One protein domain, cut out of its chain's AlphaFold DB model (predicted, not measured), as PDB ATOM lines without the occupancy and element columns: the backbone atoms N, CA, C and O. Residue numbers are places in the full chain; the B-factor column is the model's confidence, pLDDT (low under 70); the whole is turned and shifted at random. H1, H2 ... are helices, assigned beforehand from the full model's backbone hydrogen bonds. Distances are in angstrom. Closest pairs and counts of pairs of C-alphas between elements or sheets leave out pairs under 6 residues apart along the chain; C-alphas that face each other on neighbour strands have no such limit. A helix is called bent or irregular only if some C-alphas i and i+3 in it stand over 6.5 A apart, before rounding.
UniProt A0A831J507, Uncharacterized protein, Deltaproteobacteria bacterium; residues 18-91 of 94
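AT A GLANCE: This is residues 18 to 91 of the 94 residues of an uncharacterized protein of Deltaproteobacteria bacterium (UniProt A0A831J507). Little regular structure: mostly loops, with one bent helix, H2, folded back on itself as a V, the one-turn helix H1 near H2b, and residues 18 to 49 in a wide loop across from H2a. The printed part has 74 residues, 26 in the named helices H1 and H2, with no named strand: all helix. It is compact and rounded, radius of gyration of the C-alphas 11.8 A, spanning 33 by 26 by 22 A.

HOW THE PARTS SIT: H2, residues 70 to 91, was assigned as one helix by its hydrogen bonds but is bent, with C-alphas 79 and 82 9.7 A apart. Its arms H2a, residues 70 to 79, and H2b, residues 82 to 91, only just touch, only at the corner, with 3 pairs of C-alphas within 8 A, the closest Val 77 and Ser 84 at 6.1 A; they run opposite ways at a steep tilt of 38 degrees. H1, residues 50 to 53, is close to H2b but not clearly touching, the closest C-alphas being Cys 50 and Glu 82, 6.7 A; H1 and H2a are apart. O i to N i+4 pairs are within hydrogen-bond range in 4 of 6 for H2a and 2 of 6 for H2b, where O i to N i+3 pairs are in 3 of 7; H1 is too short for i+4 pairs.

IN THESE COORDINATES: H2a measures 15.0 A from C-alpha 70 at (230.167, 275.250, 289.857), and H2b 13.1 A to C-alpha 91 at (232.311, 290.430, 279.292). Both are irregular: C-alphas 71 and 74 are 7.1 A apart, 88 and 91 9.4 A. H1 measures 5.8 A.

THE WHOLE: The farthest C-alphas, Gly 18 and Ala 68, are 35.0 A apart. The printed part has no cut; the link from H1 to H2, 16 residues, is long. Residues 18 to 20 have pLDDT under 70.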
ATOM      1  N   GLY A  18     257.581 284.887 298.483       51.12
ATOM      2  CA  GLY A  18     256.336 285.302 299.106       51.12
ATOM      3  C   GLY A  18     255.577 286.162 298.105       51.12
ATOM      4  O   GLY A  18     255.863 287.347 297.978       51.12
ATOM      5  N   VAL A  19     254.644 285.573 297.354       60.41
ATOM      6  CA  VAL A  19     253.684 286.363 296.574       60.41
ATOM      7  C   VAL A  19     252.824 287.110 297.588       60.41
ATOM      8  O   VAL A  19     252.063 286.487 298.326       60.41
ATOM      9  N   GLU A  20     252.984 288.430 297.683       61.38
ATOM     10  CA  GLU A  20     252.136 289.271 298.527       61.38
ATOM     11  C   GLU A  20     250.679 289.154 298.062       61.38
ATOM     12  O   GLU A  20     250.295 289.668 297.012       61.38
ATOM     13  N   ARG A  21     249.845 288.483 298.863       73.38
ATOM     14  CA  ARG A  21     248.431 288.191 298.567       73.38
ATOM     15  C   ARG A  21     247.496 289.329 298.971       73.38
ATOM     16  O   ARG A  21     246.393 289.099 299.450       73.38
ATOM     17  N   LYS A  22     247.947 290.574 298.828       75.56
ATOM     18  CA  LYS A  22     247.252 291.766 299.352       75.56
ATOM     19  C   LYS A  22     245.850 291.997 298.774       75.56
ATOM     20  O   LYS A  22     245.106 292.794 299.333       75.56
ATOM     21  N   TYR A  23     245.511 291.340 297.666       80.56
ATOM     22  CA  TYR A  23     244.239 291.514 296.959       80.56
ATOM     23  C   TYR A  23     243.355 290.262 296.954       80.56
ATOM     24  O   TYR A  23     242.257 290.306 296.409       80.56
ATOM     25  N   GLU A  24     243.816 289.159 297.546       85.56
ATOM     26  CA  GLU A  24     243.059 287.911 297.593       85.56
ATOM     27  C   GLU A  24     242.151 287.920 298.837       85.56
ATOM     28  O   GLU A  24     242.571 287.537 299.928       85.56
ATOM     29  N   ASP A  25     240.918 288.421 298.686       83.25
ATOM     30  CA  ASP A  25     239.936 288.524 299.775       83.25
ATOM     31  C   ASP A  25     238.732 287.595 299.559       83.25
ATOM     32  O   ASP A  25     237.944 287.749 298.626       83.25
ATOM     33  N   TYR A  26     238.577 286.630 300.465       81.94
ATOM     34  CA  TYR A  26     237.505 285.634 300.451       81.94
ATOM     35  C   TYR A  26     236.343 285.968 301.391       81.94
ATOM     36  O   TYR A  26     235.407 285.175 301.504       81.94
ATOM     37  N   HIS A  27     236.384 287.094 302.096       84.00
ATOM     38  CA  HIS A  27     235.311 287.500 303.009       84.00
ATOM     39  C   HIS A  27     234.293 288.418 302.335       84.00
ATOM     40  O   HIS A  27     233.316 288.822 302.964       84.00
ATOM     41  N   LEU A  28     234.499 288.719 301.051       79.81
ATOM     42  CA  LEU A  28     233.562 289.501 300.271       79.81
ATOM     43  C   LEU A  28     232.217 288.767 300.154       79.81
ATOM     44  O   LEU A  28     232.184 287.532 300.007       79.81
ATOM     45  N   PRO A  29     231.102 289.510 300.254       80.12
ATOM     46  CA  PRO A  29     229.778 288.929 300.129       80.12
ATOM     47  C   PRO A  29     229.616 288.296 298.740       80.12
ATOM     48  O   PRO A  29     230.145 288.827 297.760       80.12
ATOM     49  N   PRO A  30     228.915 287.156 298.643       72.62
ATOM     50  CA  PRO A  30     228.582 286.592 297.349       72.62
ATOM     51  C   PRO A  30     227.591 287.483 296.608       72.62
ATOM     52  O   PRO A  30     226.668 288.032 297.214       72.62
ATOM     53  N   ASP A  31     227.766 287.567 295.294       75.12
ATOM     54  CA  ASP A  31     226.736 288.117 294.418       75.12
ATOM     55  C   ASP A  31     225.640 287.069 294.197       75.12
ATOM     56  O   ASP A  31     225.804 285.899 294.533       75.12
ATOM     57  N   TRP A  32     224.479 287.480 293.697       77.69
ATOM     58  CA  TRP A  32     223.344 286.566 293.497       77.69
ATOM     59  C   TRP A  32     223.389 285.861 292.134       77.69
ATOM     60  O   TRP A  32     222.546 285.014 291.845       77.69
ATOM     61  N   ASP A  33     224.363 286.213 291.297       85.44
ATOM     62  CA  ASP A  33     224.554 285.692 289.952       85.44
ATOM     63  C   ASP A  33     226.050 285.526 289.620       85.44
ATOM     64  O   ASP A  33     226.930 285.621 290.479       85.44
ATOM     65  N   LEU A  34     226.338 285.203 288.357       89.38
ATOM     66  CA  LEU A  34     227.698 285.046 287.841       89.38
ATOM     67  C   LEU A  34     228.368 286.385 287.491       89.38
ATOM     68  O   LEU A  34     229.495 286.389 286.989       89.38
ATOM     69  N   THR A  35     227.712 287.524 287.691       90.00
ATOM     70  CA  THR A  35     228.305 288.819 287.380       90.00
ATOM     71  C   THR A  35     229.306 289.198 288.467       90.00
ATOM     72  O   THR A  35     229.036 289.129 289.658       90.00
ATOM     73  N   LEU A  36     230.505 289.593 288.044       90.62
ATOM     74  CA  LEU A  36     231.522 290.152 288.922       90.62
ATOM     75  C   LEU A  36     231.184 291.627 289.122       90.62
ATOM     76  O   LEU A  36     231.015 292.353 288.142       90.62
ATOM     77  N   THR A  37     231.103 292.080 290.365       91.00
ATOM     78  CA  THR A  37     230.744 293.453 290.715       91.00
ATOM     79  C   THR A  37     231.912 294.186 291.367       91.00
ATOM     80  O   THR A  37     232.885 293.599 291.838       91.00
ATOM     81  N   GLN A  38     231.819 295.515 291.443       90.19
ATOM     82  CA  GLN A  38     232.779 296.314 292.210       90.19
ATOM     83  C   GLN A  38     232.787 295.931 293.703       90.19
ATOM     84  O   GLN A  38     233.793 296.138 294.376       90.19
ATOM     85  N   GLN A  39     231.683 295.387 294.227       89.19
ATOM     86  CA  GLN A  39     231.568 295.001 295.630       89.19
ATOM     87  C   GLN A  39     232.344 293.716 295.937       89.19
ATOM     88  O   GLN A  39     233.032 293.666 296.954       89.19
ATOM     89  N   ASN A  40     232.272 292.704 295.064       87.44
ATOM     90  CA  ASN A  40     232.999 291.445 295.250       87.44
ATOM     91  C   ASN A  40     234.368 291.386 294.541       87.44
ATOM     92  O   ASN A  40     235.123 290.450 294.774       87.44
ATOM     93  N   HIS A  41     234.721 292.384 293.725       90.69
ATOM     94  CA  HIS A  41     236.054 292.553 293.131       90.69
ATOM     95  C   HIS A  41     236.587 293.991 293.311       90.69
ATOM     96  O   HIS A  41     236.964 294.635 292.332       90.69
ATOM     97  N   PRO A  42     236.689 294.538 294.537       89.00
ATOM     98  CA  PRO A  42     236.987 295.960 294.753       89.00
ATOM     99  C   PRO A  42     238.321 296.427 294.152       89.00
ATOM    100  O   PRO A  42     238.441 297.572 293.720       89.00
ATOM    101  N   HIS A  43     239.314 295.539 294.084       87.44
ATOM    102  CA  HIS A  43     240.636 295.836 293.525       87.44
ATOM    103  C   HIS A  43     240.803 295.406 292.061       87.44
ATOM    104  O   HIS A  43     241.666 295.935 291.364       87.44
ATOM    105  N   GLY A  44     239.998 294.443 291.604       87.25
ATOM    106  CA  GLY A  44     240.147 293.776 290.306       87.25
ATOM    107  C   GLY A  44     238.967 293.963 289.354       87.25
ATOM    108  O   GLY A  44     238.967 293.370 288.279       87.25
ATOM    109  N   PHE A  45     237.952 294.751 289.716       89.88
ATOM    110  CA  PHE A  45     236.762 294.928 288.888       89.88
ATOM    111  C   PHE A  45     237.139 295.442 287.495       89.88
ATOM    112  O   PHE A  45     237.872 296.425 287.357       89.88
ATOM    113  N   ARG A  46     236.618 294.765 286.462       86.94
ATOM    114  CA  ARG A  46     236.884 295.027 285.033       86.94
ATOM    115  C   ARG A  46     238.338 294.815 284.592       86.94
ATOM    116  O   ARG A  46     238.687 295.217 283.483       86.94
ATOM    117  N   GLN A  47     239.183 294.217 285.429       86.69
ATOM    118  CA  GLN A  47     240.515 293.784 285.017       86.69
ATOM    119  C   GLN A  47     240.424 292.451 284.279       86.69
ATOM    120  O   GLN A  47     239.723 291.544 284.715       86.69
ATOM    121  N   THR A  48     241.210 292.328 283.213       84.81
ATOM    122  CA  THR A  48     241.295 291.110 282.389       84.81
ATOM    123  C   THR A  48     242.332 290.113 282.907       84.81
ATOM    124  O   THR A  48     242.395 288.960 282.486       84.81
ATOM    125  N   LYS A  49     243.191 290.574 283.826       89.31
ATOM    126  CA  LYS A  49     244.273 289.801 284.441       89.31
ATOM    127  C   LYS A  49     243.872 289.297 285.823       89.31
ATOM    128  O   LYS A  49     244.423 289.733 286.830       89.31
ATOM    129  N   CYS A  50     242.901 288.391 285.873       90.50
ATOM    130  CA  CYS A  50     242.426 287.722 287.084       90.50
ATOM    131  C   CYS A  50     243.565 287.128 287.935       90.50
ATOM    132  O   CYS A  50     243.562 287.285 289.158       90.50
ATOM    133  N   PHE A  51     244.570 286.501 287.314       91.44
ATOM    134  CA  PHE A  51     245.678 285.865 288.042       91.44
ATOM    135  C   PHE A  51     246.682 286.858 288.643       91.44
ATOM    136  O   PHE A  51     247.598 286.460 289.360       91.44
ATOM    137  N   TYR A  52     246.515 288.158 288.384       88.19
ATOM    138  CA  TYR A  52     247.249 289.199 289.102       88.19
ATOM    139  C   TYR A  52     246.796 289.311 290.566       88.19
ATOM    140  O   TYR A  52     247.617 289.556 291.449       88.19
ATOM    141  N   CYS A  53     245.498 289.121 290.822       88.50
ATOM    142  CA  CYS A  53     244.913 289.198 292.164       88.50
ATOM    143  C   CYS A  53     244.672 287.818 292.786       88.50
ATOM    144  O   CYS A  53     244.718 287.695 294.008       88.50
ATOM    145  N   HIS A  54     244.423 286.797 291.965       89.38
ATOM    146  CA  HIS A  54     244.049 285.463 292.426       89.38
ATOM    147  C   HIS A  54     245.103 284.416 292.101       89.38
ATOM    148  O   HIS A  54     245.632 284.349 290.991       89.38
ATOM    149  N   ILE A  55     245.338 283.510 293.045       89.25
ATOM    150  CA  ILE A  55     246.078 282.291 292.749       89.25
ATOM    151  C   ILE A  55     245.126 281.352 292.021       89.25
ATOM    152  O   ILE A  55     244.081 280.986 292.548       89.25
ATOM    153  N   LYS A  56     245.527 280.900 290.829       91.56
ATOM    154  CA  LYS A  56     244.765 279.940 290.017       91.56
ATOM    155  C   LYS A  56     244.205 278.773 290.843       91.56
ATOM    156  O   LYS A  56     243.036 278.435 290.715       91.56
ATOM    157  N   ALA A  57     245.031 278.206 291.723       90.75
ATOM    158  CA  ALA A  57     244.665 277.072 292.565       90.75
ATOM    159  C   ALA A  57     243.550 277.364 293.586       90.75
ATOM    160  O   ALA A  57     242.924 276.414 294.034       90.75
ATOM    161  N   ASN A  58     243.294 278.627 293.935       90.94
ATOM    162  CA  ASN A  58     242.297 279.009 294.937       90.94
ATOM    163  C   ASN A  58     240.964 279.478 294.324       90.94
ATOM    164  O   ASN A  58     239.991 279.729 295.038       90.94
ATOM    165  N   ILE A  59     240.915 279.650 293.002       91.44
ATOM    166  CA  ILE A  59     239.710 280.094 292.305       91.44
ATOM    167  C   ILE A  59     238.683 278.949 292.292       91.44
ATOM    168  O   ILE A  59     239.015 277.806 291.982       91.44
ATOM    169  N   HIS A  60     237.424 279.280 292.606       93.31
ATOM    170  CA  HIS A  60     236.286 278.349 292.652       93.31
ATOM    171  C   HIS A  60     236.444 277.170 293.636       93.31
ATOM    172  O   HIS A  60     235.970 276.070 293.370       93.31
ATOM    173  N   GLU A  61     237.067 277.400 294.797       92.19
ATOM    174  CA  GLU A  61     237.127 276.409 295.892       92.19
ATOM    175  C   GLU A  61     235.803 276.269 296.663       92.19
ATOM    176  O   GLU A  61     235.513 275.222 297.233       92.19
ATOM    177  N   VAL A  62     234.983 277.327 296.691       89.94
ATOM    178  CA  VAL A  62     233.718 277.361 297.441       89.94
ATOM    179  C   VAL A  62     232.594 277.875 296.554       89.94
ATOM    180  O   VAL A  62     232.716 278.953 295.967       89.94
ATOM    181  N   ASP A  63     231.488 277.130 296.503       91.00
ATOM    182  CA  ASP A  63     230.258 277.579 295.857       91.00
ATOM    183  C   ASP A  63     229.511 278.514 296.798       91.00
ATOM    184  O   ASP A  63     229.037 278.103 297.858       91.00
ATOM    185  N   ARG A  64     229.430 279.789 296.428       87.12
ATOM    186  CA  ARG A  64     228.774 280.804 297.257       87.12
ATOM    187  C   ARG A  64     227.378 281.174 296.775       87.12
ATOM    188  O   ARG A  64     226.698 281.932 297.457       87.12
ATOM    189  N   ILE A  65     226.983 280.664 295.612       88.56
ATOM    190  CA  ILE A  65     225.745 281.053 294.928       88.56
ATOM    191  C   ILE A  65     224.866 279.847 294.572       88.56
ATOM    192  O   ILE A  65     223.734 280.024 294.135       88.56
ATOM    193  N   GLY A  66     225.360 278.620 294.772       90.12
ATOM    194  CA  GLY A  66     224.625 277.385 294.500       90.12
ATOM    195  C   GLY A  66     224.441 277.118 293.005       90.12
ATOM    196  O   GLY A  66     223.398 276.603 292.598       90.12
ATOM    197  N   HIS A  67     225.396 277.525 292.165       90.94
ATOM    198  CA  HIS A  67     225.219 277.491 290.713       90.94
ATOM    199  C   HIS A  67     225.521 276.106 290.132       90.94
ATOM    200  O   HIS A  67     226.580 275.531 290.367       90.94
ATOM    201  N   ALA A  68     224.645 275.600 289.260       92.94
ATOM    202  CA  ALA A  68     224.763 274.254 288.680       92.94
ATOM    203  C   ALA A  68     226.077 273.995 287.911       92.94
ATOM    204  O   ALA A  68     226.520 272.855 287.806       92.94
ATOM    205  N   LEU A  69     226.709 275.047 287.377       91.69
ATOM    206  CA  LEU A  69     227.997 274.952 286.671       91.69
ATOM    207  C   LEU A  69     229.218 274.905 287.603       91.69
ATOM    208  O   LEU A  69     230.315 274.598 287.129       91.69
ATOM    209  N   PHE A  70     229.059 275.183 288.901       94.56
ATOM    210  CA  PHE A  70     230.167 275.250 289.857       94.56
ATOM    211  C   PHE A  70     231.082 274.008 289.845       94.56
ATOM    212  O   PHE A  70     232.299 274.194 289.785       94.56
ATOM    213  N   PRO A  71     230.572 272.755 289.770       96.69
ATOM    214  CA  PRO A  71     231.427 271.563 289.722       96.69
ATOM    215  C   PRO A  71     232.417 271.533 288.547       96.69
ATOM    216  O   PRO A  71     233.424 270.832 288.602       96.69
ATOM    217  N   SER A  72     232.141 272.285 287.479       96.19
ATOM    218  CA  SER A  72     232.994 272.373 286.290       96.19
ATOM    219  C   SER A  72     233.953 273.567 286.306       96.19
ATOM    220  O   SER A  72     234.898 273.596 285.518       96.19
ATOM    221  N   ALA A  73     233.750 274.537 287.202       95.62
ATOM    222  CA  ALA A  73     234.436 275.824 287.161       95.62
ATOM    223  C   ALA A  73     235.937 275.690 287.466       95.62
ATOM    224  O   ALA A  73     236.773 276.103 286.661       95.62
ATOM    225  N   LYS A  74     236.294 275.037 288.580       96.25
ATOM    226  CA  LYS A  74     237.698 274.791 288.943       96.25
ATOM    227  C   LYS A  74     238.440 273.935 287.898       96.25
ATOM    228  O   LYS A  74     239.467 274.402 287.409       96.25
ATOM    229  N   PRO A  75     237.927 272.763 287.460       96.94
ATOM    230  CA  PRO A  75     238.558 271.988 286.387       96.94
ATOM    231  C   PRO A  75     238.774 272.784 285.092       96.94
ATOM    232  O   PRO A  75     239.802 272.636 284.434       96.94
ATOM    233  N   THR A  76     237.819 273.644 284.733       97.06
ATOM    234  CA  THR A  76     237.906 274.498 283.544       97.06
ATOM    235  C   THR A  76     239.058 275.495 283.653       97.06
ATOM    236  O   THR A  76     239.904 275.542 282.759       97.06
ATOM    237  N   VAL A  77     239.153 276.230 284.765       96.44
ATOM    238  CA  VAL A  77     240.263 277.163 285.019       96.44
ATOM    239  C   VAL A  77     241.597 276.414 285.104       96.44
ATOM    240  O   VAL A  77     242.610 276.879 284.576       96.44
ATOM    241  N   ASP A  78     241.616 275.223 285.703       96.25
ATOM    242  CA  ASP A  78     242.809 274.382 285.790       96.25
ATOM    243  C   ASP A  78     243.328 273.948 284.414       96.25
ATOM    244  O   ASP A  78     244.536 274.024 284.166       96.25
ATOM    245  N   ALA A  79     242.438 273.592 283.490       97.06
ATOM    246  CA  ALA A  79     242.803 273.179 282.139       97.06
ATOM    247  C   ALA A  79     243.121 274.356 281.202       97.06
ATOM    248  O   ALA A  79     244.081 274.295 280.435       97.06
ATOM    249  N   GLN A  80     242.317 275.419 281.245       96.25
ATOM    250  CA  GLN A  80     242.305 276.470 280.220       96.25
ATOM    251  C   GLN A  80     242.898 277.797 280.706       96.25
ATOM    252  O   GLN A  80     243.272 278.641 279.899       96.25
ATOM    253  N   GLY A  81     243.038 277.983 282.018       94.62
ATOM    254  CA  GLY A  81     243.576 279.206 282.600       94.62
ATOM    255  C   GLY A  81     242.656 280.413 282.423       94.62
ATOM    256  O   GLY A  81     241.443 280.294 282.327       94.62
ATOM    257  N   GLU A  82     243.256 281.600 282.397       93.19
ATOM    258  CA  GLU A  82     242.548 282.887 282.407       93.19
ATOM    259  C   GLU A  82     241.602 283.071 281.207       93.19
ATOM    260  O   GLU A  82     240.573 283.727 281.320       93.19
ATOM    261  N   SER A  83     241.876 282.422 280.069       93.44
ATOM    262  CA  SER A  83     241.009 282.508 278.888       93.44
ATOM    263  C   SER A  83     239.637 281.858 279.065       93.44
ATOM    264  O   SER A  83     238.751 282.117 278.258       93.44
ATOM    265  N   SER A  84     239.428 281.014 280.084       94.44
ATOM    266  CA  SER A  84     238.113 280.411 280.309       94.44
ATOM    267  C   SER A  84     237.147 281.295 281.090       94.44
ATOM    268  O   SER A  84     235.952 281.009 281.096       94.44
ATOM    269  N   CYS A  85     237.629 282.349 281.756       93.50
ATOM    270  CA  CYS A  85     236.837 283.153 282.690       93.50
ATOM    271  C   CYS A  85     235.565 283.728 282.042       93.50
ATOM    272  O   CYS A  85     234.473 283.626 282.609       93.50
ATOM    273  N   SER A  86     235.664 284.222 280.807       93.25
ATOM    274  CA  SER A  86     234.530 284.789 280.071       93.25
ATOM    275  C   SER A  86     233.495 283.767 279.602       93.25
ATOM    276  O   SER A  86     232.380 284.151 279.254       93.25
ATOM    277  N   THR A  87     233.799 282.466 279.671       92.88
ATOM    278  CA  THR A  87     232.830 281.399 279.359       92.88
ATOM    279  C   THR A  87     231.650 281.414 280.330       92.88
ATOM    280  O   THR A  87     230.517 281.167 279.926       92.88
ATOM    281  N   CYS A  88     231.901 281.726 281.606       92.50
ATOM    282  CA  CYS A  88     230.861 281.804 282.634       92.50
ATOM    283  C   CYS A  88     230.556 283.248 283.041       92.50
ATOM    284  O   CYS A  88     229.399 283.584 283.276       92.50
ATOM    285  N   HIS A  89     231.576 284.106 283.095       91.38
ATOM    286  CA  HIS A  89     231.449 285.490 283.551       91.38
ATOM    287  C   HIS A  89     231.261 286.499 282.405       91.38
ATOM    288  O   HIS A  89     231.266 287.700 282.647       91.38
ATOM    289  N   GLY A  90     231.111 286.058 281.152       89.50
ATOM    290  CA  GLY A  90     230.849 286.939 280.010       89.50
ATOM    291  C   GLY A  90     231.890 288.053 279.837       89.50
ATOM    292  O   GLY A  90     233.091 287.849 280.009       89.50
ATOM    293  N   THR A  91     231.434 289.263 279.501       86.56
ATOM    294  CA  THR A  91     232.311 290.430 279.292       86.56
ATOM    295  C   THR A  91     232.965 290.943 280.574       86.56
ATOM    296  O   THR A  91     233.954 291.667 280.490       86.56
TER     297      THR A  91